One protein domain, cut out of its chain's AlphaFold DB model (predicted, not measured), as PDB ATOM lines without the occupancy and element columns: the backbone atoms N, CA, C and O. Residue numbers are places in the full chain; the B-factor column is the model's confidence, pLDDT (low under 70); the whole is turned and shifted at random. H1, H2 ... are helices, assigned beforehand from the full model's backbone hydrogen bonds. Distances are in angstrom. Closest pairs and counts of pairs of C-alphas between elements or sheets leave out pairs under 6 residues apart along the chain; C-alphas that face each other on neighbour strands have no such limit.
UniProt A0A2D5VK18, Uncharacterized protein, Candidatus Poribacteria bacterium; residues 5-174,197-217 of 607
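This is residues 5 to 174 and 197 to 217 of the 607 residues of an uncharacterized protein of Candidatus Poribacteria bacterium (UniProt A0A2D5VK18). The chain is wound in stacked turns of short helices: H4, H6, H7, H9 and H11 stand side by side in one row, neighbours running the same way, and H2, H5, H8, H10 and H13 make a second, looser row beside it. Residues 82 to 98, without a named element, break that second row between H5 and H8; H1 lies at one end of the whole and H12 near the other. The 191 printed residues hold thirteen named helices, H1 to H13 in order, and no named strand: all helix. The outline is elongated, 62 by 31 by 24 A, and only just loose, close to compact, with a radius of gyration of the C-alphas of 19.6 A.

H1, residues 5 to 11, is close to but not clearly touching H2, residues 16 to 25; their closest C-alphas, Leu 11 and Leu 19, are 7.1 A apart. H3, residues 33 to 36, and H4, residues 39 to 53, only just touch, only at the corner, with 3 pairs of C-alphas within 8 A, the closest Leu 35 and Tyr 41 at 6.3 A. H5, residues 59 to 67, touches H2, closest C-alphas Leu 62 and Ile 20 at 6.7 A. H6, residues 74 to 81, touches H4 at a shallow tilt of 25 degrees, the same way, closest C-alphas Ala 76 and Asp 39 at 6.0 A. H7, residues 99 to 111, touches H6 with residues 100 to 105 alone at 13 degrees, a shallow tilt, closest C-alphas Ala 101 and Arg 78 at 5.1 A. H8, residues 119 to 123, touches H10, residues 142 to 151, closest C-alphas Lys 119 and Val 145 at 4.9 A. H9, residues 129 to 138, forms a helical hairpin with H10, and only just touches H7, with 3 pairs of C-alphas within 8 A, the closest Leu 131 and Leu 103 at 5.8 A. H11, residues 157 to 164, touches H10, closest C-alphas Leu 160 and Ala 150 at 6.4 A. H12, residues 166 to 170, touches no helix but is near H13, residues 197 to 208, which touches H10 with residues 202 to 207 alone, closest C-alphas Ile 207 and Ala 150 at 4.8 A. H4 and H7 are apart. Each O i to N i+4 pair is within hydrogen-bond range except in H4, 8 of 11; H3 is too short for one.

H1 begins at C-alpha 5, (157.692, 117.974, 40.919). H4 measures 21.1 A, H7 18.7 A. H13 measures 16.3 A and ends at C-alpha 208, (171.265, 117.051, -9.196).

The C-alphas of Thr 6 and Glu 166, the two farthest apart, are 61.9 A apart. Residues 175 to 196 are not printed; C-alphas 174 and 197 are 10.5 A apart across the cut. The link from H6 to H7 is long. pLDDT is under 70 at residues 5 to 65, 82 to 89, 110 to 117 and 174.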
ATOM      1  N   GLN A   5     158.249 118.992  40.020       58.28
ATOM      2  CA  GLN A   5     157.692 117.974  40.919       58.28
ATOM      3  C   GLN A   5     156.229 118.205  41.329       58.28
ATOM      4  O   GLN A   5     155.486 117.238  41.459       58.28
ATOM      5  N   THR A   6     155.800 119.453  41.513       60.59
ATOM      6  CA  THR A   6     154.407 119.786  41.859       60.59
ATOM      7  C   THR A   6     153.478 119.555  40.670       60.59
ATOM      8  O   THR A   6     152.369 119.058  40.836       60.59
ATOM      9  N   LEU A   7     153.948 119.856  39.456       59.81
ATOM     10  CA  LEU A   7     153.198 119.587  38.230       59.81
ATOM     11  C   LEU A   7     153.095 118.072  37.979       59.81
ATOM     12  O   LEU A   7     152.002 117.575  37.717       59.81
ATOM     13  N   LYS A   8     154.198 117.327  38.191       59.88
ATOM     14  CA  LYS A   8     154.225 115.851  38.174       59.88
ATOM     15  C   LYS A   8     153.212 115.262  39.169       59.88
ATOM     16  O   LYS A   8     152.426 114.399  38.795       59.88
ATOM     17  N   SER A   9     153.174 115.747  40.417       62.94
ATOM     18  CA  SER A   9     152.249 115.221  41.434       62.94
ATOM     19  C   SER A   9     150.781 115.533  41.142       62.94
ATOM     20  O   SER A   9     149.927 114.705  41.427       62.94
ATOM     21  N   MET A  10     150.475 116.707  40.577       62.94
ATOM     22  CA  MET A  10     149.099 117.083  40.232       62.94
ATOM     23  C   MET A  10     148.549 116.243  39.074       62.94
ATOM     24  O   MET A  10     147.421 115.761  39.151       62.94
ATOM     25  N   LEU A  11     149.353 116.013  38.033       58.97
ATOM     26  CA  LEU A  11     148.947 115.205  36.878       58.97
ATOM     27  C   LEU A  11     148.699 113.738  37.246       58.97
ATOM     28  O   LEU A  11     147.743 113.146  36.757       58.97
ATOM     29  N   LEU A  12     149.491 113.183  38.170       59.00
ATOM     30  CA  LEU A  12     149.311 111.818  38.681       59.00
ATOM     31  C   LEU A  12     148.034 111.627  39.528       59.00
ATOM     32  O   LEU A  12     147.671 110.493  39.831       59.00
ATOM     33  N   THR A  13     147.363 112.715  39.922       62.31
ATOM     34  CA  THR A  13     146.118 112.682  40.717       62.31
ATOM     35  C   THR A  13     144.846 112.912  39.900       62.31
ATOM     36  O   THR A  13     143.750 112.812  40.453       62.31
ATOM     37  N   LEU A  14     144.966 113.223  38.604       59.09
ATOM     38  CA  LEU A  14     143.808 113.410  37.735       59.09
ATOM     39  C   LEU A  14     143.162 112.062  37.374       59.09
ATOM     40  O   LEU A  14     143.875 111.074  37.178       59.09
ATOM     41  N   PRO A  15     141.822 112.012  37.244       57.78
ATOM     42  CA  PRO A  15     141.160 110.887  36.601       57.78
ATOM     43  C   PRO A  15     141.693 110.713  35.167       57.78
ATOM     44  O   PRO A  15     141.947 111.719  34.499       57.78
ATOM     45  N   PRO A  16     141.817 109.471  34.670       55.41
ATOM     46  CA  PRO A  16     142.299 109.180  33.323       55.41
ATOM     47  C   PRO A  16     141.672 110.007  32.197       55.41
ATOM     48  O   PRO A  16     142.386 110.514  31.337       55.41
ATOM     49  N   GLU A  17     140.353 110.189  32.229       57.00
ATOM     50  CA  GLU A  17     139.600 110.931  31.210       57.00
ATOM     51  C   GLU A  17     139.957 112.427  31.218       57.00
ATOM     52  O   GLU A  17     140.238 113.006  30.175       57.00
ATOM     53  N   ALA A  18     140.077 113.035  32.404       61.62
ATOM     54  CA  ALA A  18     140.456 114.442  32.549       61.62
ATOM     55  C   ALA A  18     141.922 114.710  32.166       61.62
ATOM     56  O   ALA A  18     142.271 115.822  31.775       61.62
ATOM     57  N   LEU A  19     142.792 113.703  32.292       60.00
ATOM     58  CA  LEU A  19     144.171 113.776  31.814       60.00
ATOM     59  C   LEU A  19     144.226 113.742  30.281       60.00
ATOM     60  O   LEU A  19     144.975 114.516  29.690       60.00
ATOM     61  N   ILE A  20     143.434 112.866  29.654       58.25
ATOM     62  CA  ILE A  20     143.312 112.770  28.194       58.25
ATOM     63  C   ILE A  20     142.792 114.097  27.637       58.25
ATOM     64  O   ILE A  20     143.445 114.681  26.774       58.25
ATOM     65  N   ASP A  21     141.705 114.626  28.201       62.03
ATOM     66  CA  ASP A  21     141.153 115.923  27.804       62.03
ATOM     67  C   ASP A  21     142.164 117.054  28.027       62.03
ATOM     68  O   ASP A  21     142.372 117.864  27.135       62.03
ATOM     69  N   ALA A  22     142.898 117.082  29.145       64.06
ATOM     70  CA  ALA A  22     143.917 118.108  29.385       64.06
ATOM     71  C   ALA A  22     145.094 118.055  28.391       64.06
ATOM     72  O   ALA A  22     145.647 119.097  28.033       64.06
ATOM     73  N   VAL A  23     145.499 116.861  27.943       63.00
ATOM     74  CA  VAL A  23     146.554 116.700  26.929       63.00
ATOM     75  C   VAL A  23     146.035 117.070  25.536       63.00
ATOM     76  O   VAL A  23     146.762 117.721  24.786       63.00
ATOM     77  N   LEU A  24     144.792 116.712  25.198       61.22
ATOM     78  CA  LEU A  24     144.163 117.027  23.909       61.22
ATOM     79  C   LEU A  24     143.714 118.502  23.801       61.22
ATOM     80  O   LEU A  24     143.775 119.082  22.718       61.22
ATOM     81  N   GLU A  25     143.308 119.138  24.904       62.59
ATOM     82  CA  GLU A  25     142.890 120.547  24.971       62.59
ATOM     83  C   GLU A  25     144.070 121.527  25.094       62.59
ATOM     84  O   GLU A  25     143.928 122.693  24.705       62.59
ATOM     85  N   ASP A  26     145.254 121.084  25.555       63.56
ATOM     86  CA  ASP A  26     146.502 121.875  25.537       63.56
ATOM     87  C   ASP A  26     147.076 121.984  24.112       63.56
ATOM     88  O   ASP A  26     148.229 121.653  23.833       63.56
ATOM     89  N   ASN A  27     146.266 122.527  23.202       50.03
ATOM     90  CA  ASN A  27     146.587 122.855  21.811       50.03
ATOM     91  C   ASN A  27     147.734 123.882  21.666       50.03
ATOM     92  O   ASN A  27     148.064 124.283  20.552       50.03
ATOM     93  N   LYS A  28     148.314 124.377  22.773       49.28
ATOM     94  CA  LYS A  28     149.350 125.427  22.784       49.28
ATOM     95  C   LYS A  28     150.580 125.109  23.649       49.28
ATOM     96  O   LYS A  28     151.396 126.002  23.864       49.28
ATOM     97  N   GLY A  29     150.737 123.869  24.120       51.25
ATOM     98  CA  GLY A  29     151.981 123.343  24.703       51.25
ATOM     99  C   GLY A  29     152.470 124.002  26.001       51.25
ATOM    100  O   GLY A  29     153.590 123.747  26.432       51.25
ATOM    101  N   SER A  30     151.695 124.861  26.660       56.06
ATOM    102  CA  SER A  30     152.254 125.714  27.725       56.06
ATOM    103  C   SER A  30     152.423 125.004  29.075       56.06
ATOM    104  O   SER A  30     153.304 125.375  29.854       56.06
ATOM    105  N   ALA A  31     151.616 123.977  29.354       58.53
ATOM    106  CA  ALA A  31     151.615 123.293  30.648       58.53
ATOM    107  C   ALA A  31     152.522 122.051  30.661       58.53
ATOM    108  O   ALA A  31     153.189 121.787  31.661       58.53
ATOM    109  N   PHE A  32     152.586 121.317  29.543       60.41
ATOM    110  CA  PHE A  32     153.306 120.040  29.447       60.41
ATOM    111  C   PHE A  32     154.696 120.131  28.786       60.41
ATOM    112  O   PHE A  32     155.484 119.196  28.916       60.41
ATOM    113  N   SER A  33     155.053 121.250  28.144       58.28
ATOM    114  CA  SER A  33     156.361 121.452  27.480       58.28
ATOM    115  C   SER A  33     157.591 121.118  28.347       58.28
ATOM    116  O   SER A  33     158.479 120.406  27.875       58.28
ATOM    117  N   PRO A  34     157.679 121.546  29.626       60.78
ATOM    118  CA  PRO A  34     158.840 121.229  30.465       60.78
ATOM    119  C   PRO A  34     158.967 119.735  30.786       60.78
ATOM    120  O   PRO A  34     160.060 119.263  31.077       60.78
ATOM    121  N   LEU A  35     157.846 119.011  30.760       62.22
ATOM    122  CA  LEU A  35     157.767 117.586  31.060       62.22
ATOM    123  C   LEU A  35     158.102 116.725  29.840       62.22
ATOM    124  O   LEU A  35     158.752 115.697  29.990       62.22
ATOM    125  N   LEU A  36     157.711 117.163  28.640       61.16
ATOM    126  CA  LEU A  36     158.008 116.460  27.385       61.16
ATOM    127  C   LEU A  36     159.483 116.577  26.953       61.16
ATOM    128  O   LEU A  36     159.959 115.777  26.150       61.16
ATOM    129  N   LYS A  37     160.210 117.540  27.533       63.06
ATOM    130  CA  LYS A  37     161.661 117.740  27.374       63.06
ATOM    131  C   LYS A  37     162.509 116.934  28.371       63.06
ATOM    132  O   LYS A  37     163.727 116.900  28.223       63.06
ATOM    133  N   ASP A  38     161.897 116.334  29.396       67.19
ATOM    134  CA  ASP A  38     162.578 115.563  30.447       67.19
ATOM    135  C   ASP A  38     162.458 114.055  30.174       67.19
ATOM    136  O   ASP A  38     161.420 113.439  30.432       67.19
ATOM    137  N   ASP A  39     163.550 113.452  29.698       63.94
ATOM    138  CA  ASP A  39     163.648 112.019  29.381       63.94
ATOM    139  C   ASP A  39     163.210 111.114  30.543       63.94
ATOM    140  O   ASP A  39     162.548 110.099  30.334       63.94
ATOM    141  N   THR A  40     163.546 111.493  31.783       64.25
ATOM    142  CA  THR A  40     163.197 110.693  32.967       64.25
ATOM    143  C   THR A  40     161.719 110.766  33.308       64.25
ATOM    144  O   THR A  40     161.194 109.863  33.959       64.25
ATOM    145  N   TYR A  41     161.034 111.829  32.886       63.88
ATOM    146  CA  TYR A  41     159.600 111.940  33.080       63.88
ATOM    147  C   TYR A  41     158.831 111.098  32.076       63.88
ATOM    148  O   TYR A  41     157.912 110.409  32.496       63.88
ATOM    149  N   ILE A  42     159.200 111.108  30.792       61.69
ATOM    150  CA  ILE A  42     158.466 110.324  29.792       61.69
ATOM    151  C   ILE A  42     158.528 108.830  30.120       61.69
ATOM    152  O   ILE A  42     157.477 108.209  30.188       61.69
ATOM    153  N   GLU A  43     159.693 108.286  30.480       63.00
ATOM    154  CA  GLU A  43     159.820 106.879  30.912       63.00
ATOM    155  C   GLU A  43     158.933 106.528  32.130       63.00
ATOM    156  O   GLU A  43     158.491 105.390  32.278       63.00
ATOM    157  N   GLN A  44     158.637 107.501  32.999       62.47
ATOM    158  CA  GLN A  44     157.741 107.338  34.156       62.47
ATOM    159  C   GLN A  44     156.268 107.616  33.824       62.47
ATOM    160  O   GLN A  44     155.370 107.121  34.506       62.47
ATOM    161  N   PHE A  45     156.015 108.424  32.797       61.22
ATOM    162  CA  PHE A  45     154.700 108.884  32.373       61.22
ATOM    163  C   PHE A  45     154.032 107.882  31.430       61.22
ATOM    164  O   PHE A  45     152.817 107.721  31.500       61.22
ATOM    165  N   THR A  46     154.790 107.145  30.611       58.44
ATOM    166  CA  THR A  46     154.222 106.152  29.686       58.44
ATOM    167  C   THR A  46     153.393 105.074  30.393       58.44
ATOM    168  O   THR A  46     152.237 104.897  30.011       58.44
ATOM    169  N   PRO A  47     153.857 104.439  31.494       61.00
ATOM    170  CA  PRO A  47     153.041 103.478  32.244       61.00
ATOM    171  C   PRO A  47     151.781 104.100  32.870       61.00
ATOM    172  O   PRO A  47     150.791 103.410  33.129       61.00
ATOM    173  N   PHE A  48     151.813 105.406  33.150       58.22
ATOM    174  CA  PHE A  48     150.665 106.151  33.664       58.22
ATOM    175  C   PHE A  48     149.635 106.417  32.561       58.22
ATOM    176  O   PHE A  48     148.449 106.183  32.785       58.22
ATOM    177  N   LEU A  49     150.079 106.803  31.359       57.19
ATOM    178  CA  LEU A  49     149.227 106.924  30.173       57.19
ATOM    179  C   LEU A  49     148.594 105.583  29.787       57.19
ATOM    180  O   LEU A  49     147.395 105.528  29.526       57.19
ATOM    181  N   GLU A  50     149.359 104.491  29.830       57.00
ATOM    182  CA  GLU A  50     148.846 103.141  29.577       57.00
ATOM    183  C   GLU A  50     147.753 102.739  30.573       57.00
ATOM    184  O   GLU A  50     146.714 102.204  30.185       57.00
ATOM    185  N   ASN A  51     147.961 102.996  31.869       59.31
ATOM    186  CA  ASN A  51     146.962 102.691  32.894       59.31
ATOM    187  C   ASN A  51     145.731 103.597  32.798       59.31
ATOM    188  O   ASN A  51     144.621 103.125  33.041       59.31
ATOM    189  N   ALA A  52     145.915 104.864  32.427       53.41
ATOM    190  CA  ALA A  52     144.825 105.803  32.211       53.41
ATOM    191  C   ALA A  52     143.955 105.382  31.013       53.41
ATOM    192  O   ALA A  52     142.734 105.270  31.119       53.41
ATOM    193  N   ALA A  53     144.567 105.063  29.878       52.69
ATOM    194  CA  ALA A  53     143.826 104.793  28.653       52.69
ATOM    195  C   ALA A  53     143.391 103.324  28.466       52.69
ATOM    196  O   ALA A  53     142.540 103.059  27.614       52.69
ATOM    197  N   ARG A  54     143.810 102.393  29.346       55.47
ATOM    198  CA  ARG A  54     143.187 101.055  29.498       55.47
ATOM    199  C   ARG A  54     141.674 101.104  29.769       55.47
ATOM    200  O   ARG A  54     141.009 100.088  29.583       55.47
ATOM    201  N   GLY A  55     141.132 102.250  30.190       51.34
ATOM    202  CA  GLY A  55     139.695 102.463  30.391       51.34
ATOM    203  C   GLY A  55     138.938 103.129  29.231       51.34
ATOM    204  O   GLY A  55     137.714 103.049  29.223       51.34
ATOM    205  N   ALA A  56     139.616 103.764  28.262       50.69
ATOM    206  CA  ALA A  56     138.985 104.777  27.398       50.69
ATOM    207  C   ALA A  56     138.965 104.477  25.885       50.69
ATOM    208  O   ALA A  56     138.271 105.166  25.152       50.69
ATOM    209  N   GLY A  57     139.703 103.486  25.369       56.00
ATOM    210  CA  GLY A  57     139.738 103.210  23.916       56.00
ATOM    211  C   GLY A  57     140.369 104.318  23.045       56.00
ATOM    212  O   GLY A  57     140.437 104.160  21.833       56.00
ATOM    213  N   ASP A  58     140.864 105.399  23.658       62.53
ATOM    214  CA  ASP A  58     141.468 106.579  23.017       62.53
ATOM    215  C   ASP A  58     143.001 106.665  23.227       62.53
ATOM    216  O   ASP A  58     143.605 107.725  23.045       62.53
ATOM    217  N   LEU A  59     143.645 105.550  23.604       65.06
ATOM    218  CA  LEU A  59     145.098 105.449  23.834       65.06
ATOM    219  C   LEU A  59     145.903 105.939  22.616       65.06
ATOM    220  O   LEU A  59     146.849 106.712  22.758       65.06
ATOM    221  N   ASP A  60     145.474 105.541  21.422       63.78
ATOM    222  CA  ASP A  60     146.182 105.806  20.170       63.78
ATOM    223  C   ASP A  60     146.157 107.299  19.830       63.78
ATOM    224  O   ASP A  60     147.190 107.888  19.522       63.78
ATOM    225  N   LYS A  61     145.002 107.959  20.007       65.50
ATOM    226  CA  LYS A  61     144.853 109.410  19.790       65.50
ATOM    227  C   LYS A  61     145.741 110.222  20.724       65.50
ATOM    228  O   LYS A  61     146.283 111.250  20.322       65.50
ATOM    229  N   LEU A  62     145.875 109.770  21.969       67.25
ATOM    230  CA  LEU A  62     146.708 110.429  22.961       67.25
ATOM    231  C   LEU A  62     148.191 110.320  22.596       67.25
ATOM    232  O   LEU A  62     148.900 111.325  22.638       67.25
ATOM    233  N   PHE A  63     148.650 109.129  22.203       69.44
ATOM    234  CA  PHE A  63     150.029 108.942  21.758       69.44
ATOM    235  C   PHE A  63     150.335 109.743  20.492       69.44
ATOM    236  O   PHE A  63     151.329 110.467  20.487       69.44
ATOM    237  N   CYS A  64     149.445 109.739  19.497       69.56
ATOM    238  CA  CYS A  64     149.581 110.566  18.293       69.56
ATOM    239  C   CYS A  64     149.712 112.061  18.639       69.56
ATOM    240  O   CYS A  64     150.612 112.747  18.158       69.56
ATOM    241  N   ALA A  65     148.856 112.575  19.532       69.94
ATOM    242  CA  ALA A  65     148.871 113.983  19.943       69.94
ATOM    243  C   ALA A  65     150.132 114.382  20.730       69.94
ATOM    244  O   ALA A  65     150.514 115.556  20.741       69.94
ATOM    245  N   VAL A  66     150.774 113.429  21.412       72.56
ATOM    246  CA  VAL A  66     152.067 113.638  22.074       72.56
ATOM    247  C   VAL A  66     153.199 113.580  21.052       72.56
ATOM    248  O   VAL A  66     154.031 114.484  21.035       72.56
ATOM    249  N   ILE A  67     153.210 112.567  20.182       75.25
ATOM    250  CA  ILE A  67     154.229 112.363  19.147       75.25
ATOM    251  C   ILE A  67     154.283 113.543  18.183       75.25
ATOM    252  O   ILE A  67     155.371 113.952  17.820       75.25
ATOM    253  N   GLN A  68     153.166 114.173  17.828       74.12
ATOM    254  CA  GLN A  68     153.159 115.324  16.913       74.12
ATOM    255  C   GLN A  68     153.761 116.618  17.501       74.12
ATOM    256  O   GLN A  68     153.801 117.646  16.826       74.12
ATOM    257  N   ARG A  69     154.228 116.616  18.758       74.44
ATOM    258  CA  ARG A  69     154.825 117.801  19.390       74.44
ATOM    259  C   ARG A  69     156.333 117.868  19.134       74.44
ATOM    260  O   ARG A  69     157.094 117.022  19.601       74.44
ATOM    261  N   ASP A  70     156.783 118.969  18.533       72.12
ATOM    262  CA  ASP A  70     158.205 119.275  18.257       72.12
ATOM    263  C   ASP A  70     159.109 119.339  19.505       72.12
ATOM    264  O   ASP A  70     160.330 119.457  19.409       72.12
ATOM    265  N   GLU A  71     158.522 119.319  20.698       73.00
ATOM    266  CA  GLU A  71     159.218 119.452  21.977       73.00
ATOM    267  C   GLU A  71     159.583 118.115  22.620       73.00
ATOM    268  O   GLU A  71     160.331 118.106  23.600       73.00
ATOM    269  N   VAL A  72     159.056 117.005  22.091       72.50
ATOM    270  CA  VAL A  72     159.363 115.665  22.592       72.50
ATOM    271  C   VAL A  72     160.808 115.322  22.255       72.50
ATOM    272  O   VAL A  72     161.274 115.518  21.127       72.50
ATOM    273  N   SER A  73     161.532 114.821  23.255       71.94
ATOM    274  CA  SER A  73     162.932 114.457  23.084       71.94
ATOM    275  C   SER A  73     163.102 113.234  22.164       71.94
ATOM    276  O   SER A  73     162.237 112.353  22.120       71.94
ATOM    277  N   PRO A  74     164.247 113.104  21.471       78.06
ATOM    278  CA  PRO A  74     164.528 111.929  20.645       78.06
ATOM    279  C   PRO A  74     164.469 110.608  21.437       78.06
ATOM    280  O   PRO A  74     163.965 109.603  20.940       78.06
ATOM    281  N   ARG A  75     164.930 110.607  22.698       72.56
ATOM    282  CA  ARG A  75     164.892 109.426  23.579       72.56
ATOM    283  C   ARG A  75     163.464 109.029  23.945       72.56
ATOM    284  O   ARG A  75     163.143 107.844  23.961       72.56
ATOM    285  N   ALA A  76     162.607 110.008  24.202       72.50
ATOM    286  CA  ALA A  76     161.194 109.775  24.440       72.50
ATOM    287  C   ALA A  76     160.480 109.211  23.207       72.50
ATOM    288  O   ALA A  76     159.774 108.217  23.326       72.50
ATOM    289  N   LEU A  77     160.716 109.779  22.021       75.88
ATOM    290  CA  LEU A  77     160.166 109.254  20.764       75.88
ATOM    291  C   LEU A  77     160.624 107.815  20.507       75.88
ATOM    292  O   LEU A  77     159.831 106.981  20.083       75.88
ATOM    293  N   ARG A  78     161.878 107.487  20.845       75.88
ATOM    294  CA  ARG A  78     162.390 106.114  20.769       75.88
ATOM    295  C   ARG A  78     161.641 105.153  21.684       75.88
ATOM    296  O   ARG A  78     161.331 104.040  21.275       75.88
ATOM    297  N   HIS A  79     161.364 105.583  22.911       74.25
ATOM    298  CA  HIS A  79     160.592 104.801  23.868       74.25
ATOM    299  C   HIS A  79     159.143 104.607  23.395       74.25
ATOM    300  O   HIS A  79     158.627 103.496  23.463       74.25
ATOM    301  N   LEU A  80     158.521 105.659  22.851       72.38
ATOM    302  CA  LEU A  80     157.162 105.621  22.303       72.38
ATOM    303  C   LEU A  80     157.047 104.732  21.052       72.38
ATOM    304  O   LEU A  80     156.047 104.040  20.898       72.38
ATOM    305  N   ALA A  81     158.086 104.661  20.214       70.38
ATOM    306  CA  ALA A  81     158.120 103.778  19.044       70.38
ATOM    307  C   ALA A  81     158.017 102.279  19.391       70.38
ATOM    308  O   ALA A  81     157.576 101.486  18.563       70.38
ATOM    309  N   GLY A  82     158.387 101.883  20.614       65.00
ATOM    310  CA  GLY A  82     158.273 100.501  21.093       65.00
ATOM    311  C   GLY A  82     156.844 100.064  21.443       65.00
ATOM    312  O   GLY A  82     156.627  98.885  21.735       65.00
ATOM    313  N   TYR A  83     155.870 100.980  21.426       67.12
ATOM    314  CA  TYR A  83     154.475 100.681  21.741       67.12
ATOM    315  C   TYR A  83     153.712 100.276  20.474       67.12
ATOM    316  O   TYR A  83     153.468 101.071  19.573       67.12
ATOM    317  N   SER A  84     153.350  98.995  20.397       49.69
ATOM    318  CA  SER A  84     152.923  98.305  19.173       49.69
ATOM    319  C   SER A  84     151.411  98.269  18.912       49.69
ATOM    320  O   SER A  84     150.960  97.539  18.030       49.69
ATOM    321  N   SER A  85     150.604  99.043  19.641       53.41
ATOM    322  CA  SER A  85     149.146  99.071  19.477       53.41
ATOM    323  C   SER A  85     148.664 100.360  18.802       53.41
ATOM    324  O   SER A  85     147.997 101.137  19.456       53.41
ATOM    325  N   GLY A  86     149.031 100.636  17.545       52.44
ATOM    326  CA  GLY A  86     148.408 101.717  16.746       52.44
ATOM    327  C   GLY A  86     148.654 103.168  17.199       52.44
ATOM    328  O   GLY A  86     148.152 104.090  16.575       52.44
ATOM    329  N   GLY A  87     149.429 103.391  18.263       52.91
ATOM    330  CA  GLY A  87     149.761 104.719  18.791       52.91
ATOM    331  C   GLY A  87     151.047 105.334  18.233       52.91
ATOM    332  O   GLY A  87     151.534 106.301  18.807       52.91
ATOM    333  N   SER A  88     151.639 104.758  17.186       55.94
ATOM    334  CA  SER A  88     152.897 105.225  16.590       55.94
ATOM    335  C   SER A  88     152.710 106.159  15.389       55.94
ATOM    336  O   SER A  88     153.699 106.735  14.939       55.94
ATOM    337  N   ASP A  89     151.469 106.359  14.930       64.31
ATOM    338  CA  ASP A  89     151.137 107.259  13.822       64.31
ATOM    339  C   ASP A  89     151.649 108.691  14.105       64.31
ATOM    340  O   ASP A  89     151.341 109.304  15.136       64.31
ATOM    341  N   GLY A  90     152.440 109.241  13.180       72.19
ATOM    342  CA  GLY A  90     153.010 110.588  13.263       72.19
ATOM    343  C   GLY A  90     154.473 110.647  13.717       72.19
ATOM    344  O   GLY A  90     155.035 111.746  13.788       72.19
ATOM    345  N   LEU A  91     155.127 109.512  14.000       79.94
ATOM    346  CA  LEU A  91     156.579 109.465  14.247       79.94
ATOM    347  C   LEU A  91     157.373 109.933  13.022       79.94
ATOM    348  O   LEU A  91     158.394 110.604  13.158       79.94
ATOM    349  N   GLU A  92     156.891 109.594  11.836       79.56
ATOM    350  CA  GLU A  92     157.402 109.990  10.531       79.56
ATOM    351  C   GLU A  92     157.191 111.477  10.209       79.56
ATOM    352  O   GLU A  92     157.882 112.014   9.339       79.56
ATOM    353  N   ASP A  93     156.282 112.142  10.925       81.62
ATOM    354  CA  ASP A  93     156.013 113.574  10.798       81.62
ATOM    355  C   ASP A  93     156.757 114.408  11.863       81.62
ATOM    356  O   ASP A  93     156.979 115.604  11.655       81.62
ATOM    357  N   ASN A  94     157.196 113.806  12.981       84.44
ATOM    358  CA  ASN A  94     157.971 114.515  14.005       84.44
ATOM    359  C   ASN A  94     159.462 114.600  13.630       84.44
ATOM    360  O   ASN A  94     160.162 113.589  13.668       84.44
ATOM    361  N   PRO A  95     160.026 115.803  13.412       83.56
ATOM    362  CA  PRO A  95     161.407 115.952  12.961       83.56
ATOM    363  C   PRO A  95     162.452 115.411  13.958       83.56
ATOM    364  O   PRO A  95     163.583 115.100  13.573       83.56
ATOM    365  N   ASN A  96     162.152 115.331  15.256       85.06
ATOM    366  CA  ASN A  96     163.076 114.847  16.290       85.06
ATOM    367  C   ASN A  96     163.171 113.321  16.363       85.06
ATOM    368  O   ASN A  96     164.033 112.829  17.098       85.06
ATOM    369  N   THR A  97     162.349 112.579  15.619       87.06
ATOM    370  CA  THR A  97     162.339 111.119  15.690       87.06
ATOM    371  C   THR A  97     163.699 110.546  15.268       87.06
ATOM    372  O   THR A  97     164.190 110.855  14.175       87.06
ATOM    373  N   PRO A  98     164.356 109.741  16.124       87.88
ATOM    374  CA  PRO A  98     165.610 109.076  15.789       87.88
ATOM    375  C   PRO A  98     165.502 108.129  14.591       87.88
ATOM    376  O   PRO A  98     164.459 107.532  14.342       87.88
ATOM    377  N   ALA A  99     166.622 107.929  13.899       88.12
ATOM    378  CA  ALA A  99     166.733 107.019  12.760       88.12
ATOM    379  C   ALA A  99     166.306 105.568  13.066       88.12
ATOM    380  O   ALA A  99     165.635 104.935  12.256       88.12
ATOM    381  N   ASP A 100     166.698 105.037  14.226       86.94
ATOM    382  CA  ASP A 100     166.369 103.678  14.665       86.94
ATOM    383  C   ASP A 100     164.887 103.539  15.046       86.94
ATOM    384  O   ASP A 100     164.255 102.547  14.689       86.94
ATOM    385  N   ALA A 101     164.311 104.564  15.682       84.69
ATOM    386  CA  ALA A 101     162.872 104.640  15.945       84.69
ATOM    387  C   ALA A 101     162.039 104.644  14.653       84.69
ATOM    388  O   ALA A 101     161.056 103.915  14.561       84.69
ATOM    389  N   LEU A 102     162.449 105.427  13.648       85.81
ATOM    390  CA  LEU A 102     161.778 105.486  12.341       85.81
ATOM    391  C   LEU A 102     161.820 104.147  11.610       85.81
ATOM    392  O   LEU A 102     160.830 103.745  11.006       85.81
ATOM    393  N   LEU A 103     162.966 103.465  11.649       85.88
ATOM    394  CA  LEU A 103     163.137 102.171  10.998       85.88
ATOM    395  C   LEU A 103     162.253 101.095  11.644       85.88
ATOM    396  O   LEU A 103     161.585 100.343  10.937       85.88
ATOM    397  N   GLU A 104     162.214 101.029  12.977       82.69
ATOM    398  CA  GLU A 104     161.329 100.094  13.682       82.69
ATOM    399  C   GLU A 104     159.851 100.397  13.442       82.69
ATOM    400  O   GLU A 104     159.068  99.472  13.215       82.69
ATOM    401  N   HIS A 105     159.483 101.680  13.430       80.62
ATOM    402  CA  HIS A 105     158.129 102.109  13.102       80.62
ATOM    403  C   HIS A 105     157.726 101.651  11.693       80.62
ATOM    404  O   HIS A 105     156.694 101.000  11.540       80.62
ATOM    405  N   TYR A 106     158.594 101.852  10.695       80.56
ATOM    406  CA  TYR A 106     158.363 101.373   9.332       80.56
ATOM    407  C   TYR A 106     158.144  99.850   9.275       80.56
ATOM    408  O   TYR A 106     157.198  99.374   8.645       80.56
ATOM    409  N   TYR A 107     158.974  99.059   9.967       80.06
ATOM    410  CA  TYR A 107     158.792  97.604  10.023       80.06
ATOM    411  C   TYR A 107     157.462  97.197  10.677       80.06
ATOM    412  O   TYR A 107     156.810  96.256  10.205       80.06
ATOM    413  N   ALA A 108     157.040  97.892  11.737       73.56
ATOM    414  CA  ALA A 108     155.769  97.635  12.410       73.56
ATOM    415  C   ALA A 108     154.569  97.908  11.485       73.56
ATOM    416  O   ALA A 108     153.648  97.092  11.403       73.56
ATOM    417  N   GLU A 109     154.611  99.000  10.726       70.06
ATOM    418  CA  GLU A 109     153.530  99.389   9.819       70.06
ATOM    419  C   GLU A 109     153.417  98.492   8.581       70.06
ATOM    420  O   GLU A 109     152.315  98.068   8.215       70.06
ATOM    421  N   VAL A 110     154.552  98.118   7.971       67.81
ATOM    422  CA  VAL A 110     154.588  97.186   6.828       67.81
ATOM    423  C   VAL A 110     154.032  95.814   7.226       67.81
ATOM    424  O   VAL A 110     153.285  95.189   6.466       67.81
ATOM    425  N   SER A 111     154.319  95.366   8.451       58.66
ATOM    426  CA  SER A 111     153.777  94.124   9.021       58.66
ATOM    427  C   SER A 111     152.259  94.196   9.271       58.66
ATOM    428  O   SER A 111     151.577  93.167   9.258       58.66
ATOM    429  N   GLY A 112     151.719  95.406   9.465       54.06
ATOM    430  CA  GLY A 112     150.325  95.690   9.820       54.06
ATOM    431  C   GLY A 112     149.329  95.816   8.656       54.06
ATOM    432  O   GLY A 112     148.132  95.936   8.906       54.06
ATOM    433  N   ARG A 113     149.771  95.732   7.390       50.31
ATOM    434  CA  ARG A 113     148.956  95.929   6.159       50.31
ATOM    435  C   ARG A 113     148.384  97.343   5.944       50.31
ATOM    436  O   ARG A 113     147.401  97.479   5.210       50.31
ATOM    437  N   TYR A 114     148.988  98.393   6.497       49.41
ATOM    438  CA  TYR A 114     148.644  99.764   6.106       49.41
ATOM    439  C   TYR A 114     149.495 100.194   4.901       49.41
ATOM    440  O   TYR A 114     150.719 100.252   4.956       49.41
ATOM    441  N   LEU A 115     148.830 100.429   3.763       50.00
ATOM    442  CA  LEU A 115     149.434 100.977   2.545       50.00
ATOM    443  C   LEU A 115     149.779 102.454   2.776       50.00
ATOM    444  O   LEU A 115     148.975 103.333   2.472       50.00
ATOM    445  N   LEU A 116     150.954 102.734   3.325       55.62
ATOM    446  CA  LEU A 116     151.378 104.111   3.544       55.62
ATOM    447  C   LEU A 116     151.918 104.744   2.271       55.62
ATOM    448  O   LEU A 116     152.689 104.152   1.507       55.62
ATOM    449  N   SER A 117     151.569 106.014   2.087       59.09
ATOM    450  CA  SER A 117     152.357 106.910   1.260       59.09
ATOM    451  C   SER A 117     153.695 107.120   1.973       59.09
ATOM    452  O   SER A 117     153.808 108.011   2.809       59.09
ATOM    453  N   GLY A 118     154.719 106.314   1.665       77.56
ATOM    454  CA  GLY A 118     156.067 106.373   2.271       77.56
ATOM    455  C   GLY A 118     156.819 107.710   2.110       77.56
ATOM    456  O   GLY A 118     158.021 107.791   2.341       77.56
ATOM    457  N   LYS A 119     156.124 108.768   1.681       84.31
ATOM    458  CA  LYS A 119     156.605 110.130   1.490       84.31
ATOM    459  C   LYS A 119     157.100 110.760   2.790       84.31
ATOM    460  O   LYS A 119     158.144 111.407   2.736       84.31
ATOM    461  N   SER A 120     156.379 110.617   3.907       84.62
ATOM    462  CA  SER A 120     156.787 111.225   5.186       84.62
ATOM    463  C   SER A 120     158.113 110.627   5.659       84.62
ATOM    464  O   SER A 120     159.081 111.366   5.827       84.62
ATOM    465  N   PHE A 121     158.233 109.294   5.654       87.81
ATOM    466  CA  PHE A 121     159.506 108.601   5.890       87.81
ATOM    467  C   PHE A 121     160.620 109.055   4.939       87.81
ATOM    468  O   PHE A 121     161.712 109.409   5.378       87.81
ATOM    469  N   ALA A 122     160.344 109.105   3.632       89.44
ATOM    470  CA  ALA A 122     161.323 109.520   2.629       89.44
ATOM    471  C   ALA A 122     161.762 110.987   2.763       89.44
ATOM    472  O   ALA A 122     162.869 111.326   2.355       89.44
ATOM    473  N   SER A 123     160.918 111.854   3.324       90.25
ATOM    474  CA  SER A 123     161.204 113.283   3.526       90.25
ATOM    475  C   SER A 123     161.835 113.575   4.891       90.25
ATOM    476  O   SER A 123     162.209 114.718   5.157       90.25
ATOM    477  N   HIS A 124     161.943 112.573   5.767       91.50
ATOM    478  CA  HIS A 124     162.365 112.768   7.144       91.50
ATOM    479  C   HIS A 124     163.861 113.109   7.249       91.50
ATOM    480  O   HIS A 124     164.710 112.453   6.644       91.50
ATOM    481  N   ARG A 125     164.221 114.110   8.067       89.75
ATOM    482  CA  ARG A 125     165.613 114.603   8.171       89.75
ATOM    483  C   ARG A 125     166.608 113.592   8.758       89.75
ATOM    484  O   ARG A 125     167.797 113.684   8.488       89.75
ATOM    485  N   ASN A 126     166.115 112.643   9.554       90.81
ATOM    486  CA  ASN A 126     166.899 111.561  10.168       90.81
ATOM    487  C   ASN A 126     166.764 110.230   9.406       90.81
ATOM    488  O   ASN A 126     166.918 109.164  10.000       90.81
ATOM    489  N   LEU A 127     166.420 110.271   8.115       92.81
ATOM    490  CA  LEU A 127     166.374 109.085   7.262       92.81
ATOM    491  C   LEU A 127     167.725 108.351   7.300       92.81
ATOM    492  O   LEU A 127     168.770 108.948   7.053       92.81
ATOM    493  N   CYS A 128     167.706 107.052   7.599       92.25
ATOM    494  CA  CYS A 128     168.905 106.218   7.576       92.25
ATOM    495  C   CYS A 128     169.050 105.462   6.244       92.25
ATOM    496  O   CYS A 128     168.056 105.265   5.538       92.25
ATOM    497  N   PRO A 129     170.266 104.989   5.897       92.88
ATOM    498  CA  PRO A 129     170.499 104.271   4.645       92.88
ATOM    499  C   PRO A 129     169.639 103.015   4.468       92.88
ATOM    500  O   PRO A 129     169.177 102.746   3.362       92.88
ATOM    501  N   GLU A 130     169.400 102.270   5.549       92.62
ATOM    502  CA  GLU A 130     168.576 101.057   5.520       92.62
ATOM    503  C   GLU A 130     167.121 101.384   5.169       92.62
ATOM    504  O   GLU A 130     166.578 100.834   4.212       92.62
ATOM    505  N   LEU A 131     166.520 102.352   5.869       90.50
ATOM    506  CA  LEU A 131     165.157 102.800   5.593       90.50
ATOM    507  C   LEU A 131     165.031 103.393   4.183       90.50
ATOM    508  O   LEU A 131     164.059 103.115   3.487       90.50
ATOM    509  N   ALA A 132     166.025 104.156   3.718       91.06
ATOM    510  CA  ALA A 132     166.048 104.669   2.348       91.06
ATOM    511  C   ALA A 132     166.030 103.534   1.307       91.06
ATOM    512  O   ALA A 132     165.300 103.622   0.320       91.06
ATOM    513  N   GLY A 133     166.788 102.457   1.543       89.38
ATOM    514  CA  GLY A 133     166.801 101.267   0.690       89.38
ATOM    515  C   GLY A 133     165.467 100.516   0.680       89.38
ATOM    516  O   GLY A 133     165.000 100.113  -0.386       89.38
ATOM    517  N   LEU A 134     164.818 100.376   1.840       88.25
ATOM    518  CA  LEU A 134     163.482  99.776   1.941       88.25
ATOM    519  C   LEU A 134     162.438 100.609   1.193       88.25
ATOM    520  O   LEU A 134     161.683 100.079   0.384       88.25
ATOM    521  N   LEU A 135     162.435 101.929   1.392       88.25
ATOM    522  CA  LEU A 135     161.527 102.836   0.689       88.25
ATOM    523  C   LEU A 135     161.751 102.795  -0.826       88.25
ATOM    524  O   LEU A 135     160.786 102.769  -1.590       88.25
ATOM    525  N   PHE A 136     163.007 102.740  -1.274       86.31
ATOM    526  CA  PHE A 136     163.350 102.617  -2.689       86.31
ATOM    527  C   PHE A 136     162.773 101.328  -3.313       86.31
ATOM    528  O   PHE A 136     162.148 101.369  -4.380       86.31
ATOM    529  N   ASN A 137     162.899 100.189  -2.625       83.50
ATOM    530  CA  ASN A 137     162.500  98.881  -3.152       83.50
ATOM    531  C   ASN A 137     161.010  98.563  -2.978       83.50
ATOM    532  O   ASN A 137     160.368  98.121  -3.934       83.50
ATOM    533  N   ASP A 138     160.421  98.893  -1.830       76.81
ATOM    534  CA  ASP A 138     159.165  98.275  -1.383       76.81
ATOM    535  C   ASP A 138     157.962  99.231  -1.370       76.81
ATOM    536  O   ASP A 138     156.825  98.796  -1.180       76.81
ATOM    537  N   CYS A 139     158.164 100.534  -1.616       75.38
ATOM    538  CA  CYS A 139     157.048 101.482  -1.605       75.38
ATOM    539  C   CYS A 139     156.095 101.324  -2.805       75.38
ATOM    540  O   CYS A 139     156.500 101.004  -3.928       75.38
ATOM    541  N   ILE A 140     154.814 101.607  -2.554       70.88
ATOM    542  CA  ILE A 140     153.724 101.458  -3.529       70.88
ATOM    543  C   ILE A 140     153.540 102.740  -4.352       70.88
ATOM    544  O   ILE A 140     153.444 102.673  -5.577       70.88
ATOM    545  N   ASP A 141     153.570 103.914  -3.710       75.56
ATOM    546  CA  ASP A 141     153.587 105.214  -4.397       75.56
ATOM    547  C   ASP A 141     155.014 105.589  -4.829       75.56
ATOM    548  O   ASP A 141     155.667 106.461  -4.248       75.56
ATOM    549  N   LYS A 142     155.513 104.874  -5.846       80.00
ATOM    550  CA  LYS A 142     156.892 104.998  -6.336       80.00
ATOM    551  C   LYS A 142     157.257 106.443  -6.680       80.00
ATOM    552  O   LYS A 142     158.300 106.912  -6.240       80.00
ATOM    553  N   PHE A 143     156.421 107.165  -7.428       82.31
ATOM    554  CA  PHE A 143     156.767 108.515  -7.886       82.31
ATOM    555  C   PHE A 143     156.961 109.498  -6.723       82.31
ATOM    556  O   PHE A 143     158.005 110.148  -6.628       82.31
ATOM    557  N   THR A 144     155.987 109.585  -5.812       83.62
ATOM    558  CA  THR A 144     156.040 110.527  -4.687       83.62
ATOM    559  C   THR A 144     157.210 110.226  -3.755       83.62
ATOM    560  O   THR A 144     157.884 111.153  -3.295       83.62
ATOM    561  N   VAL A 145     157.478 108.942  -3.498       87.62
ATOM    562  CA  VAL A 145     158.584 108.501  -2.639       87.62
ATOM    563  C   VAL A 145     159.933 108.766  -3.296       87.62
ATOM    564  O   VAL A 145     160.791 109.367  -2.657       87.62
ATOM    565  N   MET A 146     160.122 108.422  -4.575       90.00
ATOM    566  CA  MET A 146     161.389 108.684  -5.274       90.00
ATOM    567  C   MET A 146     161.691 110.178  -5.363       90.00
ATOM    568  O   MET A 146     162.825 110.593  -5.142       90.00
ATOM    569  N   LYS A 147     160.671 111.009  -5.596       89.44
ATOM    570  CA  LYS A 147     160.818 112.468  -5.572       89.44
ATOM    571  C   LYS A 147     161.169 113.001  -4.179       89.44
ATOM    572  O   LYS A 147     161.902 113.983  -4.081       89.44
ATOM    573  N   ALA A 148     160.645 112.396  -3.112       91.38
ATOM    574  CA  ALA A 148     160.993 112.754  -1.739       91.38
ATOM    575  C   ALA A 148     162.436 112.345  -1.394       91.38
ATOM    576  O   ALA A 148     163.194 113.190  -0.925       91.38
ATOM    577  N   LEU A 149     162.837 111.110  -1.723       93.81
ATOM    578  CA  LEU A 149     164.210 110.621  -1.558       93.81
ATOM    579  C   LEU A 149     165.209 111.486  -2.339       93.81
ATOM    580  O   LEU A 149     166.194 111.950  -1.782       93.81
ATOM    581  N   ALA A 150     164.921 111.802  -3.603       93.19
ATOM    582  CA  ALA A 150     165.776 112.661  -4.422       93.19
ATOM    583  C   ALA A 150     166.057 114.030  -3.775       93.19
ATOM    584  O   ALA A 150     167.160 114.560  -3.896       93.19
ATOM    585  N   LYS A 151     165.075 114.603  -3.067       94.06
ATOM    586  CA  LYS A 151     165.192 115.913  -2.407       94.06
ATOM    587  C   LYS A 151     165.817 115.857  -1.017       94.06
ATOM    588  O   LYS A 151     166.194 116.911  -0.506       94.06
ATOM    589  N   ASN A 152     165.859 114.691  -0.379       94.06
ATOM    590  CA  ASN A 152     166.235 114.591   1.022       94.06
ATOM    591  C   ASN A 152     167.771 114.608   1.180       94.06
ATOM    592  O   ASN A 152     168.446 113.716   0.662       94.06
ATOM    593  N   PRO A 153     168.345 115.573   1.928       92.81
ATOM    594  CA  PRO A 153     169.781 115.632   2.201       92.81
ATOM    595  C   PRO A 153     170.344 114.444   2.987       92.81
ATOM    596  O   PRO A 153     171.554 114.352   3.132       92.81
ATOM    597  N   ALA A 154     169.504 113.574   3.553       93.00
ATOM    598  CA  ALA A 154     169.923 112.361   4.253       93.00
ATOM    599  C   ALA A 154     169.941 111.117   3.344       93.00
ATOM    600  O   ALA A 154     170.400 110.053   3.759       93.00
ATOM    601  N   THR A 155     169.466 111.223   2.098       95.38
ATOM    602  CA  THR A 155     169.461 110.090   1.167       95.38
ATOM    603  C   THR A 155     170.893 109.718   0.756       95.38
ATOM    604  O   THR A 155     171.671 110.608   0.398       95.38
ATOM    605  N   PRO A 156     171.271 108.424   0.806       95.31
ATOM    606  CA  PRO A 156     172.605 107.980   0.406       95.31
ATOM    607  C   PRO A 156     172.851 108.109  -1.099       95.31
ATOM    608  O   PRO A 156     171.960 107.820  -1.898       95.31
ATOM    609  N   ASP A 157     174.096 108.408  -1.480       94.44
ATOM    610  CA  ASP A 157     174.531 108.494  -2.881       94.44
ATOM    611  C   ASP A 157     174.194 107.234  -3.694       94.44
ATOM    612  O   ASP A 157     173.678 107.339  -4.795       94.44
ATOM    613  N   ALA A 158     174.358 106.035  -3.123       94.06
ATOM    614  CA  ALA A 158     174.022 104.783  -3.810       94.06
ATOM    615  C   ALA A 158     172.539 104.694  -4.232       94.06
ATOM    616  O   ALA A 158     172.225 104.122  -5.275       94.06
ATOM    617  N   ILE A 159     171.626 105.272  -3.440       94.00
ATOM    618  CA  ILE A 159     170.196 105.336  -3.774       94.00
ATOM    619  C   ILE A 159     169.947 106.412  -4.832       94.00
ATOM    620  O   ILE A 159     169.185 106.178  -5.767       94.00
ATOM    621  N   LEU A 160     170.608 107.570  -4.718       93.50
ATOM    622  CA  LEU A 160     170.540 108.631  -5.727       93.50
ATOM    623  C   LEU A 160     171.034 108.126  -7.090       93.50
ATOM    624  O   LEU A 160     170.327 108.273  -8.079       93.50
ATOM    625  N   PHE A 161     172.177 107.444  -7.128       91.69
ATOM    626  CA  PHE A 161     172.738 106.839  -8.333       91.69
ATOM    627  C   PHE A 161     171.783 105.817  -8.958       91.69
ATOM    628  O   PHE A 161     171.514 105.861 -10.156       91.69
ATOM    629  N   ALA A 162     171.203 104.924  -8.148       89.81
ATOM    630  CA  ALA A 162     170.227 103.949  -8.631       89.81
ATOM    631  C   ALA A 162     168.967 104.613  -9.216       89.81
ATOM    632  O   ALA A 162     168.410 104.110 -10.191       89.81
ATOM    633  N   LEU A 163     168.530 105.745  -8.648       87.88
ATOM    634  CA  LEU A 163     167.391 106.530  -9.136       87.88
ATOM    635  C   LEU A 163     167.640 107.218 -10.477       87.88
ATOM    636  O   LEU A 163     166.675 107.554 -11.158       87.88
ATOM    637  N   MET A 164     168.897 107.448 -10.845       86.38
ATOM    638  CA  MET A 164     169.254 108.115 -12.098       86.38
ATOM    639  C   MET A 164     169.308 107.160 -13.286       86.38
ATOM    640  O   MET A 164     169.281 107.608 -14.426       86.38
ATOM    641  N   GLN A 165     169.386 105.854 -13.027       84.81
ATOM    642  CA  GLN A 165     169.405 104.843 -14.076       84.81
ATOM    643  C   GLN A 165     168.054 104.805 -14.790       84.81
ATOM    644  O   GLN A 165     167.000 104.706 -14.151       84.81
ATOM    645  N   GLU A 166     168.083 104.829 -16.120       76.38
ATOM    646  CA  GLU A 166     166.874 104.847 -16.942       76.38
ATOM    647  C   GLU A 166     165.970 103.635 -16.672       76.38
ATOM    648  O   GLU A 166     164.759 103.788 -16.504       76.38
ATOM    649  N   ASP A 167     166.554 102.447 -16.497       79.19
ATOM    650  CA  ASP A 167     165.824 101.233 -16.118       79.19
ATOM    651  C   ASP A 167     165.025 101.391 -14.818       79.19
ATOM    652  O   ASP A 167     163.965 100.778 -14.656       79.19
ATOM    653  N   THR A 168     165.527 102.179 -13.867       80.81
ATOM    654  CA  THR A 168     164.829 102.469 -12.612       80.81
ATOM    655  C   THR A 168     163.713 103.476 -12.849       80.81
ATOM    656  O   THR A 168     162.582 103.232 -12.424       80.81
ATOM    657  N   LEU A 169     163.989 104.571 -13.563       77.75
ATOM    658  CA  LEU A 169     162.997 105.606 -13.879       77.75
ATOM    659  C   LEU A 169     161.824 105.050 -14.696       77.75
ATOM    660  O   LEU A 169     160.673 105.397 -14.432       77.75
ATOM    661  N   ASN A 170     162.094 104.137 -15.629       76.62
ATOM    662  CA  ASN A 170     161.086 103.485 -16.467       76.62
ATOM    663  C   ASN A 170     160.186 102.519 -15.677       76.62
ATOM    664  O   ASN A 170     159.056 102.248 -16.080       76.62
ATOM    665  N   LYS A 171     160.643 102.027 -14.516       76.38
ATOM    666  CA  LYS A 171     159.834 101.192 -13.608       76.38
ATOM    667  C   LYS A 171     158.902 102.012 -12.709       76.38
ATOM    668  O   LYS A 171     158.013 101.433 -12.078       76.38
ATOM    669  N   ILE A 172     159.076 103.334 -12.635       76.62
ATOM    670  CA  ILE A 172     158.200 104.226 -11.868       76.62
ATOM    671  C   ILE A 172     156.925 104.480 -12.682       76.62
ATOM    672  O   ILE A 172     156.979 104.891 -13.837       76.62
ATOM    673  N   LYS A 173     155.760 104.246 -12.070       71.56
ATOM    674  CA  LYS A 173     154.451 104.488 -12.695       71.56
ATOM    675  C   LYS A 173     153.896 105.848 -12.288       71.56
ATOM    676  O   LYS A 173     154.030 106.243 -11.129       71.56
ATOM    677  N   ASP A 174     153.245 106.533 -13.224       60.28
ATOM    678  CA  ASP A 174     152.590 107.817 -12.963       60.28
ATOM    679  C   ASP A 174     151.265 107.596 -12.205       60.28
ATOM    680  O   ASP A 174     150.324 106.985 -12.717       60.28
ATOM    681  N   LYS A 197     157.804 112.432 -19.164       74.31
ATOM    682  CA  LYS A 197     159.123 113.073 -19.332       74.31
ATOM    683  C   LYS A 197     159.363 114.190 -18.309       74.31
ATOM    684  O   LYS A 197     160.425 114.255 -17.698       74.31
ATOM    685  N   GLN A 198     158.342 115.010 -18.054       75.75
ATOM    686  CA  GLN A 198     158.396 116.084 -17.060       75.75
ATOM    687  C   GLN A 198     158.667 115.549 -15.646       75.75
ATOM    688  O   GLN A 198     159.514 116.078 -14.929       75.75
ATOM    689  N   ASN A 199     157.986 114.475 -15.247       79.69
ATOM    690  CA  ASN A 199     158.165 113.871 -13.930       79.69
ATOM    691  C   ASN A 199     159.559 113.237 -13.764       79.69
ATOM    692  O   ASN A 199     160.142 113.340 -12.683       79.69
ATOM    693  N   LYS A 200     160.125 112.638 -14.826       80.81
ATOM    694  CA  LYS A 200     161.524 112.164 -14.838       80.81
ATOM    695  C   LYS A 200     162.503 113.328 -14.636       80.81
ATOM    696  O   LYS A 200     163.347 113.269 -13.740       80.81
ATOM    697  N   ALA A 201     162.335 114.412 -15.396       78.75
ATOM    698  CA  ALA A 201     163.164 115.613 -15.292       78.75
ATOM    699  C   ALA A 201     163.122 116.240 -13.886       78.75
ATOM    700  O   ALA A 201     164.152 116.645 -13.346       78.75
ATOM    701  N   GLU A 202     161.948 116.272 -13.245       83.00
ATOM    702  CA  GLU A 202     161.799 116.780 -11.878       83.00
ATOM    703  C   GLU A 202     162.569 115.957 -10.834       83.00
ATOM    704  O   GLU A 202     163.148 116.538  -9.910       83.00
ATOM    705  N   ILE A 203     162.574 114.624 -10.957       87.31
ATOM    706  CA  ILE A 203     163.342 113.741 -10.067       87.31
ATOM    707  C   ILE A 203     164.836 113.991 -10.264       87.31
ATOM    708  O   ILE A 203     165.545 114.235  -9.291       87.31
ATOM    709  N   LEU A 204     165.310 114.008 -11.508       87.56
ATOM    710  CA  LEU A 204     166.729 114.207 -11.800       87.56
ATOM    711  C   LEU A 204     167.228 115.593 -11.395       87.56
ATOM    712  O   LEU A 204     168.328 115.706 -10.864       87.56
ATOM    713  N   CYS A 205     166.416 116.641 -11.543       87.06
ATOM    714  CA  CYS A 205     166.727 117.962 -10.994       87.06
ATOM    715  C   CYS A 205     166.885 117.943  -9.472       87.06
ATOM    716  O   CYS A 205     167.758 118.621  -8.929       87.06
ATOM    717  N   ALA A 206     166.028 117.197  -8.771       90.44
ATOM    718  CA  ALA A 206     166.130 117.061  -7.325       90.44
ATOM    719  C   ALA A 206     167.408 116.316  -6.922       90.44
ATOM    720  O   ALA A 206     168.109 116.784  -6.028       90.44
ATOM    721  N   ILE A 207     167.749 115.232  -7.628       92.06
ATOM    722  CA  ILE A 207     169.001 114.493  -7.420       92.06
ATOM    723  C   ILE A 207     170.207 115.397  -7.687       92.06
ATOM    724  O   ILE A 207     171.089 115.500  -6.841       92.06
ATOM    725  N   ALA A 208     170.206 116.123  -8.807       91.12
ATOM    726  CA  ALA A 208     171.265 117.051  -9.196       91.12
ATOM    727  C   ALA A 208     171.544 118.137  -8.148       91.12
ATOM    728  O   ALA A 208     172.681 118.583  -8.039       91.12
ATOM    729  N   MET A 209     170.537 118.564  -7.379       91.62
ATOM    730  CA  MET A 209     170.680 119.539  -6.287       91.62
ATOM    731  C   MET A 209     170.989 118.902  -4.925       91.62
ATOM    732  O   MET A 209     171.178 119.632  -3.949       91.62
ATOM    733  N   ASN A 210     170.996 117.572  -4.820       93.69
ATOM    734  CA  ASN A 210     171.167 116.893  -3.545       93.69
ATOM    735  C   ASN A 210     172.615 117.053  -3.041       93.69
ATOM    736  O   ASN A 210     173.561 116.795  -3.794       93.69
ATOM    737  N   PRO A 211     172.825 117.469  -1.779       92.50
ATOM    738  CA  PRO A 211     174.166 117.707  -1.252       92.50
ATOM    739  C   PRO A 211     175.000 116.434  -1.045       92.50
ATOM    740  O   PRO A 211     176.223 116.551  -0.994       92.50
ATOM    741  N   ASN A 212     174.376 115.253  -0.939       92.25
ATOM    742  CA  ASN A 212     175.073 113.969  -0.762       92.25
ATOM    743  C   ASN A 212     175.508 113.310  -2.072       92.25
ATOM    744  O   ASN A 212     176.140 112.255  -2.026       92.25
ATOM    745  N   LEU A 213     175.147 113.882  -3.221       93.06
ATOM    746  CA  LEU A 213     175.526 113.331  -4.514       93.06
ATOM    747  C   LEU A 213     177.058 113.352  -4.646       93.06
ATOM    748  O   LEU A 213     177.684 114.396  -4.448       93.06
ATOM    749  N   SER A 214     177.667 112.206  -4.941       92.25
ATOM    750  CA  SER A 214     179.115 112.107  -5.139       92.25
ATOM    751  C   SER A 214     179.530 112.703  -6.486       92.25
ATOM    752  O   SER A 214     178.708 112.850  -7.391       92.25
ATOM    753  N   GLN A 215     180.813 113.048  -6.638       89.38
ATOM    754  CA  GLN A 215     181.323 113.551  -7.917       89.38
ATOM    755  C   GLN A 215     181.124 112.522  -9.042       89.38
ATOM    756  O   GLN A 215     180.645 112.900 -10.104       89.38
ATOM    757  N   ASP A 216     181.393 111.237  -8.790       88.81
ATOM    758  CA  ASP A 216     181.201 110.156  -9.770       88.81
ATOM    759  C   ASP A 216     179.733 110.056 -10.220       88.81
ATOM    760  O   ASP A 216     179.440 109.933 -11.410       88.81
ATOM    761  N   SER A 217     178.787 110.179  -9.280       90.19
ATOM    762  CA  SER A 217     177.358 110.231  -9.600       90.19
ATOM    763  C   SER A 217     176.998 111.485 -10.400       90.19
ATOM    764  O   SER A 217     176.230 111.403 -11.355       90.19
TER     765      SER A 217